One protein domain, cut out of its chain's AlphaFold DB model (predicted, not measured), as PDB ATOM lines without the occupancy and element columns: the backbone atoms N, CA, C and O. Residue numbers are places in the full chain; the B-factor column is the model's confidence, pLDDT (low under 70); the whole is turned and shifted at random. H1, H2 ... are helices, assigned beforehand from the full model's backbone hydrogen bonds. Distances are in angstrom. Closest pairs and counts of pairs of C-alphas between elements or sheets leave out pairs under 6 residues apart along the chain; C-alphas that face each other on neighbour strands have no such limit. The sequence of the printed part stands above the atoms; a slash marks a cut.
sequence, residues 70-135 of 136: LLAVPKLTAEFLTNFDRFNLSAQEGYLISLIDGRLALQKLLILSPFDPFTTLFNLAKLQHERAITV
ATOM      1  N   LEU A  70     113.924 263.273 223.916       92.94
ATOM      2  CA  LEU A  70     113.658 262.737 222.575       92.94
ATOM      3  C   LEU A  70     114.616 261.618 222.119       92.94
ATOM      4  O   LEU A  70     114.330 260.935 221.135       92.94
ATOM      5  N   LEU A  71     115.740 261.419 222.806       93.62
ATOM      6  CA  LEU A  71     116.684 260.332 222.532       93.62
ATOM      7  C   LEU A  71     116.304 259.031 223.255       93.62
ATOM      8  O   LEU A  71     116.951 258.007 223.038       93.62
ATOM      9  N   ALA A  72     115.285 259.057 224.118       94.06
ATOM     10  CA  ALA A  72     114.798 257.859 224.784       94.06
ATOM     11  C   ALA A  72     114.256 256.850 223.761       94.06
ATOM     12  O   ALA A  72     113.673 257.226 222.741       94.06
ATOM     13  N   VAL A  73     114.462 255.563 224.034       95.25
ATOM     14  CA  VAL A  73     114.111 254.466 223.123       95.25
ATOM     15  C   VAL A  73     112.967 253.666 223.743       95.25
ATOM     16  O   VAL A  73     113.234 252.845 224.627       95.25
ATOM     17  N   PRO A  74     111.706 253.901 223.336       94.94
ATOM     18  CA  PRO A  74     110.580 253.142 223.853       94.94
ATOM     19  C   PRO A  74     110.722 251.652 223.549       94.94
ATOM     20  O   PRO A  74     111.262 251.248 222.517       94.94
ATOM     21  N   LYS A  75     110.200 250.827 224.451       95.81
ATOM     22  CA  LYS A  75     110.135 249.369 224.311       95.81
ATOM     23  C   LYS A  75     108.742 248.885 224.662       95.81
ATOM     24  O   LYS A  75     108.159 249.390 225.618       95.81
ATOM     25  N   LEU A  76     108.247 247.892 223.929       95.44
ATOM     26  CA  LEU A  76     107.028 247.179 224.304       95.44
ATOM     27  C   LEU A  76     107.260 246.442 225.626       95.44
ATOM     28  O   LEU A  76     108.326 245.854 225.836       95.44
ATOM     29  N   THR A  77     106.284 246.481 226.528       94.69
ATOM     30  CA  THR A  77     106.377 245.749 227.796       94.69
ATOM     31  C   THR A  77     106.070 244.266 227.590       94.69
ATOM     32  O   THR A  77     105.363 243.877 226.661       94.69
ATOM     33  N   ALA A  78     106.564 243.408 228.488       92.69
ATOM     34  CA  ALA A  78     106.194 241.990 228.476       92.69
ATOM     35  C   ALA A  78     104.676 241.794 228.652       92.69
ATOM     36  O   ALA A  78     104.083 240.896 228.061       92.69
ATOM     37  N   GLU A  79     104.043 242.673 229.431       90.81
ATOM     38  CA  GLU A  79     102.600 242.694 229.666       90.81
ATOM     39  C   GLU A  79     101.816 242.942 228.370       90.81
ATOM     40  O   GLU A  79     100.828 242.270 228.093       90.81
ATOM     41  N   PHE A  80     102.307 243.863 227.540       93.81
ATOM     42  CA  PHE A  80     101.746 244.140 226.225       93.81
ATOM     43  C   PHE A  80     101.878 242.958 225.265       93.81
ATOM     44  O   PHE A  80     100.914 242.574 224.610       93.81
ATOM     45  N   LEU A  81     103.063 242.346 225.214       91.31
ATOM     46  CA  LEU A  81     103.353 241.234 224.304       91.31
ATOM     47  C   LEU A  81     102.583 239.951 224.641       91.31
ATOM     48  O   LEU A  81     102.324 239.142 223.756       91.31
ATOM     49  N   THR A  82     102.243 239.750 225.914       91.38
ATOM     50  CA  THR A  82     101.550 238.541 226.383       91.38
ATOM     51  C   THR A  82     100.032 238.673 226.382       91.38
ATOM     52  O   THR A  82      99.351 237.654 226.382       91.38
ATOM     53  N   ASN A  83      99.502 239.898 226.390       89.00
ATOM     54  CA  ASN A  83      98.085 240.157 226.638       89.00
ATOM     55  C   ASN A  83      97.616 241.400 225.860       89.00
ATOM     56  O   ASN A  83      97.121 242.376 226.425       89.00
ATOM     57  N   PHE A  84      97.871 241.401 224.550       84.94
ATOM     58  CA  PHE A  84      97.621 242.538 223.655       84.94
ATOM     59  C   PHE A  84      96.135 242.927 223.575       84.94
ATOM     60  O   PHE A  84      95.796 244.102 223.489       84.94
ATOM     61  N   ASP A  85      95.245 241.943 223.634       86.31
ATOM     62  CA  ASP A  85      93.793 242.065 223.491       86.31
ATOM     63  C   ASP A  85      93.120 242.915 224.577       86.31
ATOM     64  O   ASP A  85      92.071 243.511 224.334       86.31
ATOM     65  N   ARG A  86      93.728 243.036 225.761       88.94
ATOM     66  CA  ARG A  86      93.189 243.886 226.836       88.94
ATOM     67  C   ARG A  86      93.392 245.387 226.588       88.94
ATOM     68  O   ARG A  86      92.806 246.203 227.299       88.94
ATOM     69  N   PHE A  87      94.267 245.761 225.652       89.50
ATOM     70  CA  PHE A  87      94.546 247.158 225.338       89.50
ATOM     71  C   PHE A  87      93.553 247.642 224.281       89.50
ATOM     72  O   PHE A  87      93.553 247.178 223.143       89.50
ATOM     73  N   ASN A  88      92.709 248.607 224.647       89.56
ATOM     74  CA  ASN A  88      91.759 249.216 223.720       89.56
ATOM     75  C   ASN A  88      92.448 250.299 222.872       89.56
ATOM     76  O   ASN A  88      92.254 251.498 223.089       89.56
ATOM     77  N   LEU A  89      93.302 249.856 221.948       92.69
ATOM     78  CA  LEU A  89      94.121 250.736 221.123       92.69
ATOM     79  C   LEU A  89      93.290 251.430 220.045       92.69
ATOM     80  O   LEU A  89      92.538 250.801 219.296       92.69
ATOM     81  N   SER A  90      93.508 252.731 219.885       94.25
ATOM     82  CA  SER A  90      93.103 253.430 218.669       94.25
ATOM     83  C   SER A  90      93.969 253.007 217.476       94.25
ATOM     84  O   SER A  90      95.082 252.501 217.631       94.25
ATOM     85  N   ALA A  91      93.505 253.278 216.253       94.19
ATOM     86  CA  ALA A  91      94.298 253.018 215.049       94.19
ATOM     87  C   ALA A  91      95.655 253.754 215.061       94.19
ATOM     88  O   ALA A  91      96.653 253.221 214.578       94.19
ATOM     89  N   GLN A  92      95.708 254.960 215.642       95.75
ATOM     90  CA  GLN A  92      96.952 255.729 215.755       95.75
ATOM     91  C   GLN A  92      97.922 255.088 216.753       95.75
ATOM     92  O   GLN A  92      99.113 254.980 216.477       95.75
ATOM     93  N   GLU A  93      97.408 254.630 217.895       95.94
ATOM     94  CA  GLU A  93      98.189 253.920 218.912       95.94
ATOM     95  C   GLU A  93      98.733 252.591 218.379       95.94
ATOM     96  O   GLU A  93      99.920 252.313 218.532       95.94
ATOM     97  N   GLY A  94      97.899 251.813 217.680       94.69
ATOM     98  CA  GLY A  94      98.317 250.569 217.032       94.69
ATOM     99  C   GLY A  94      99.397 250.789 215.969       94.69
ATOM    100  O   GLY A  94     100.375 250.041 215.917       94.69
ATOM    101  N   TYR A  95      99.279 251.857 215.172       95.50
ATOM    102  CA  TYR A  95     100.317 252.231 214.212       95.50
ATOM    103  C   TYR A  95     101.642 252.559 214.911       95.50
ATOM    104  O   TYR A  95     102.682 252.021 214.539       95.50
ATOM    105  N   LEU A  96     101.618 253.394 215.955       95.69
ATOM    106  CA  LEU A  96     102.834 253.752 216.689       95.69
ATOM    107  C   LEU A  96     103.484 252.532 217.346       95.69
ATOM    108  O   LEU A  96     104.701 252.396 217.275       95.69
ATOM    109  N   ILE A  97     102.694 251.615 217.908       94.62
ATOM    110  CA  ILE A  97     103.193 250.341 218.441       94.62
ATOM    111  C   ILE A  97     103.918 249.533 217.370       94.62
ATOM    112  O   ILE A  97     104.989 248.998 217.648       94.62
ATOM    113  N   SER A  98     103.386 249.473 216.145       93.62
ATOM    114  CA  SER A  98     104.022 248.722 215.053       93.62
ATOM    115  C   SER A  98     105.406 249.261 214.660       93.62
ATOM    116  O   SER A  98     106.209 248.524 214.093       93.62
ATOM    117  N   LEU A  99     105.705 250.523 214.992       94.38
ATOM    118  CA  LEU A  99     107.018 251.136 214.785       94.38
ATOM    119  C   LEU A  99     107.993 250.891 215.949       94.38
ATOM    120  O   LEU A  99     109.189 251.123 215.792       94.38
ATOM    121  N   ILE A 100     107.525 250.464 217.126       94.12
ATOM    122  CA  ILE A 100     108.373 250.312 218.315       94.12
ATOM    123  C   ILE A 100     109.058 248.943 218.289       94.12
ATOM    124  O   ILE A 100     108.497 247.927 218.686       94.12
ATOM    125  N   ASP A 101     110.324 248.944 217.876       87.75
ATOM    126  CA  ASP A 101     111.195 247.762 217.801       87.75
ATOM    127  C   ASP A 101     112.251 247.700 218.928       87.75
ATOM    128  O   ASP A 101     113.098 246.805 218.967       87.75
ATOM    129  N   GLY A 102     112.237 248.676 219.843       87.50
ATOM    130  CA  GLY A 102     113.214 248.808 220.925       87.50
ATOM    131  C   GLY A 102     114.578 249.369 220.508       87.50
ATOM    132  O   GLY A 102     115.516 249.320 221.310       87.50
ATOM    133  N   ARG A 103     114.706 249.893 219.283       90.25
ATOM    134  CA  ARG A 103     115.925 250.518 218.736       90.25
ATOM    135  C   ARG A 103     115.690 251.952 218.270       90.25
ATOM    136  O   ARG A 103     116.631 252.748 218.243       90.25
ATOM    137  N   LEU A 104     114.459 252.295 217.898       92.31
ATOM    138  CA  LEU A 104     114.100 253.642 217.464       92.31
ATOM    139  C   LEU A 104     113.868 254.586 218.647       92.31
ATOM    140  O   LEU A 104     113.042 254.327 219.513       92.31
ATOM    141  N   ALA A 105     114.583 255.712 218.653       94.62
ATOM    142  CA  ALA A 105     114.354 256.790 219.611       94.62
ATOM    143  C   ALA A 105     113.060 257.561 219.301       94.62
ATOM    144  O   ALA A 105     112.639 257.621 218.141       94.62
ATOM    145  N   LEU A 106     112.486 258.228 220.309       94.38
ATOM    146  CA  LEU A 106     111.291 259.071 220.161       94.38
ATOM    147  C   LEU A 106     111.436 260.077 219.008       94.38
ATOM    148  O   LEU A 106     110.518 260.224 218.210       94.38
ATOM    149  N   GLN A 107     112.607 260.700 218.846       95.06
ATOM    150  CA  GLN A 107     112.882 261.612 217.730       95.06
ATOM    151  C   GLN A 107     112.647 260.965 216.357       95.06
ATOM    152  O   GLN A 107     112.066 261.593 215.476       95.06
ATOM    153  N   LYS A 108     113.094 259.720 216.159       95.06
ATOM    154  CA  LYS A 108     112.894 259.005 214.889       95.06
ATOM    155  C   LYS A 108     111.438 258.602 214.709       95.06
ATOM    156  O   LYS A 108     110.929 258.691 213.598       95.06
ATOM    157  N   LEU A 109     110.757 258.221 215.790       94.12
ATOM    158  CA  LEU A 109     109.322 257.942 215.748       94.12
ATOM    159  C   LEU A 109     108.517 259.176 215.326       94.12
ATOM    160  O   LEU A 109     107.570 259.024 214.568       94.12
ATOM    161  N   LEU A 110     108.921 260.391 215.717       95.25
ATOM    162  CA  LEU A 110     108.274 261.624 215.247       95.25
ATOM    163  C   LEU A 110     108.440 261.870 213.745       95.25
ATOM    164  O   LEU A 110     107.581 262.498 213.144       95.25
ATOM    165  N   ILE A 111     109.535 261.396 213.149       94.69
ATOM    166  CA  ILE A 111     109.791 261.527 211.707       94.69
ATOM    167  C   ILE A 111     108.999 260.478 210.919       94.69
ATOM    168  O   ILE A 111     108.532 260.756 209.819       94.69
ATOM    169  N   LEU A 112     108.879 259.265 211.465       94.00
ATOM    170  CA  LEU A 112     108.200 258.142 210.813       94.00
ATOM    171  C   LEU A 112     106.683 258.162 211.013       94.00
ATOM    172  O   LEU A 112     105.948 257.620 210.193       94.00
ATOM    173  N   SER A 113     106.216 258.762 212.106       94.62
ATOM    174  CA  SER A 113     104.798 258.942 212.381       94.62
ATOM    175  C   SER A 113     104.159 259.843 211.316       94.62
ATOM    176  O   SER A 113     104.656 260.942 211.075       94.62
ATOM    177  N   PRO A 114     103.031 259.438 210.705       95.44
ATOM    178  CA  PRO A 114     102.278 260.289 209.787       95.44
ATOM    179  C   PRO A 114     101.430 261.340 210.524       95.44
ATOM    180  O   PRO A 114     100.737 262.129 209.883       95.44
ATOM    181  N   PHE A 115     101.420 261.325 211.860       95.75
ATOM    182  CA  PHE A 115     100.646 262.248 212.686       95.75
ATOM    183  C   PHE A 115     101.464 263.491 213.024       95.75
ATOM    184  O   PHE A 115     102.694 263.486 212.966       95.75
ATOM    185  N   ASP A 116     100.789 264.557 213.452       95.44
ATOM    186  CA  ASP A 116     101.506 265.719 213.957       95.44
ATOM    187  C   ASP A 116     102.379 265.336 215.180       95.44
ATOM    188  O   ASP A 116     102.046 264.400 215.928       95.44
ATOM    189  N   PRO A 117     103.513 266.027 215.411       95.00
ATOM    190  CA  PRO A 117     104.441 265.660 216.479       95.00
ATOM    191  C   PRO A 117     103.805 265.658 217.873       95.00
ATOM    192  O   PRO A 117     104.152 264.824 218.707       95.00
ATOM    193  N   PHE A 118     102.858 266.563 218.132       95.50
ATOM    194  CA  PHE A 118     102.216 266.667 219.436       95.50
ATOM    195  C   PHE A 118     101.289 265.479 219.700       95.50
ATOM    196  O   PHE A 118     101.381 264.852 220.753       95.50
ATOM    197  N   THR A 119     100.453 265.112 218.729       96.06
ATOM    198  CA  THR A 119      99.612 263.909 218.795       96.06
ATOM    199  C   THR A 119     100.454 262.646 218.908       96.06
ATOM    200  O   THR A 119     100.138 261.779 219.719       96.06
ATOM    201  N   THR A 120     101.566 262.567 218.174       96.75
ATOM    202  CA  THR A 120     102.504 261.442 218.273       96.75
ATOM    203  C   THR A 120     103.036 261.287 219.700       96.75
ATOM    204  O   THR A 120     102.923 260.213 220.287       96.75
ATOM    205  N   LEU A 121     103.560 262.365 220.295       96.88
ATOM    206  CA  LEU A 121     104.068 262.342 221.669       96.88
ATOM    207  C   LEU A 121     102.969 262.063 222.694       96.88
ATOM    208  O   LEU A 121     103.191 261.310 223.636       96.88
ATOM    209  N   PHE A 122     101.779 262.632 222.510       97.62
ATOM    210  CA  PHE A 122     100.648 262.395 223.400       97.62
ATOM    211  C   PHE A 122     100.222 260.921 223.395       97.62
ATOM    212  O   PHE A 122     100.034 260.332 224.459       97.62
ATOM    213  N   ASN A 123     100.133 260.300 222.216       97.56
ATOM    214  CA  ASN A 123      99.804 258.881 222.096       97.56
ATOM    215  C   ASN A 123     100.906 257.997 222.699       97.56
ATOM    216  O   ASN A 123     100.597 257.027 223.382       97.56
ATOM    217  N   LEU A 124     102.185 258.352 222.532       97.00
ATOM    218  CA  LEU A 124     103.291 257.649 223.197       97.00
ATOM    219  C   LEU A 124     103.213 257.780 224.726       97.00
ATOM    220  O   LEU A 124     103.396 256.791 225.434       97.00
ATOM    221  N   ALA A 125     102.871 258.963 225.244       97.06
ATOM    222  CA  ALA A 125     102.648 259.169 226.673       97.06
ATOM    223  C   ALA A 125     101.478 258.315 227.187       97.06
ATOM    224  O   ALA A 125     101.577 257.717 228.257       97.06
ATOM    225  N   LYS A 126     100.391 258.212 226.410       96.81
ATOM    226  CA  LYS A 126      99.232 257.369 226.734       96.81
ATOM    227  C   LYS A 126      99.613 255.893 226.780       96.81
ATOM    228  O   LYS A 126      99.341 255.231 227.777       96.81
ATOM    229  N   LEU A 127     100.323 255.404 225.765       96.25
ATOM    230  CA  LEU A 127     100.831 254.031 225.730       96.25
ATOM    231  C   LEU A 127     101.743 253.724 226.924       96.25
ATOM    232  O   LEU A 127     101.702 252.623 227.473       96.25
ATOM    233  N   GLN A 128     102.558 254.690 227.357       95.31
ATOM    234  CA  GLN A 128     103.379 254.532 228.555       95.31
ATOM    235  C   GLN A 128     102.525 254.495 229.830       95.31
ATOM    236  O   GLN A 128     102.757 253.652 230.696       95.31
ATOM    237  N   HIS A 129     101.526 255.374 229.948       95.12
ATOM    238  CA  HIS A 129     100.603 255.408 231.084       95.12
ATOM    239  C   HIS A 129      99.821 254.095 231.239       95.12
ATOM    240  O   HIS A 129      99.696 253.571 232.346       95.12
ATOM    241  N   GLU A 130      99.376 253.520 230.122       94.06
ATOM    242  CA  GLU A 130      98.679 252.230 230.056       94.06
ATOM    243  C   GLU A 130      99.615 251.025 230.226       94.06
ATOM    244  O   GLU A 130      99.155 249.885 230.246       94.06
ATOM    245  N   ARG A 131     100.926 251.258 230.379       94.31
ATOM    246  CA  ARG A 131     101.972 250.227 230.487       94.31
ATOM    247  C   ARG A 131     102.105 249.351 229.242       94.31
ATOM    248  O   ARG A 131     102.660 248.256 229.318       94.31
ATOM    249  N   ALA A 132     101.649 249.828 228.085       94.94
ATOM    250  CA  ALA A 132     101.914 249.178 226.803       94.94
ATOM    251  C   ALA A 132     103.402 249.294 226.431       94.94
ATOM    252  O   ALA A 132     103.996 248.364 225.880       94.94
ATOM    253  N   ILE A 133     104.020 250.427 226.785       95.06
ATOM    254  CA  ILE A 133     105.441 250.693 226.546       95.06
ATOM    255  C   ILE A 133     106.157 251.192 227.802       95.06
ATOM    256  O   ILE A 133     105.549 251.727 228.726       95.06
ATOM    257  N   THR A 134     107.480 251.074 227.801       94.31
ATOM    258  CA  THR A 134     108.380 251.755 228.740       94.31
ATOM    259  C   THR A 134     109.321 252.675 227.981       94.31
ATOM    260  O   THR A 134     109.846 252.271 226.942       94.31
ATOM    261  N   VAL A 135     109.591 253.861 228.525       89.19
ATOM    262  CA  VAL A 135     110.566 254.823 227.994       89.19
ATOM    263  C   VAL A 135     111.700 254.962 229.025       89.19
ATOM    264  O   VAL A 135     111.443 255.520 230.089       89.19
TER     265      VAL A 135
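What this domain is: This is residues 70 to 135 of the 136 residues of an uncharacterized protein of Acidobacteria bacterium (UniProt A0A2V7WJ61). What shape appears first? The longest helix, H4, has H2 packed across it and H3 meeting its first residues, while the short H1 sits away from these three, toward the other end of the domain. Residues 75 to 76, just before H1, pair antiparallel with residues 133 to 134, after H4. What is it made of? The printed part has 66 residues with four named helices, in the order H1, H2, H3, H4, and no named strand; its class is all helix. It is compact and rounded, with a radius of gyration of the C-alphas of 10.8 A and spans of 28 by 21 by 17 A.

How they stand to each other: What touches the longest helix? H4, residues 117 to 129, touches H2, residues 91 to 99, about perpendicular at 83 degrees; their closest C-alphas, of Glu 93 and Asn 123, are 6.1 A apart. With residues 117 to 121 alone, H4 only just touches H3, residues 106 to 112, with 3 pairs of C-alphas within 8 A, the closest being those of Leu 110 and Pro 117 at 5.7 A; they run opposite ways at a steep tilt of 53 degrees. How do the other helices stand? H2 and H3 are close but not clearly touching, with the C-alphas of Leu 99 and Leu 109 closest at 7.2 A. H1, residues 78 to 82, is apart from H2, H3 and H4. Are the helix backbones complete? In H1, H2, H3 and H4 every O i to N i+4 pair is within hydrogen-bond range.

Where its parts are: Where does the longest helix run? H4 runs 18.3 A from C-alpha 117 to C-alpha 129 at (100.603, 255.408, 231.084). How long are the others? H2 measures 12.9 A, H3 9.9 A and H1 6.2 A, the last beginning at C-alpha 78 at (106.194, 241.990, 228.476).

The domain as a whole: How large is it? The two C-alphas farthest apart, those of Thr 82 and Asp 116, are 29.9 A apart. Is it unbroken and confident? The printed part has no cut; the link H3 to H4 is tight and the other two are short. Its mean pLDDT is 93.8, and no printed residue is under 70.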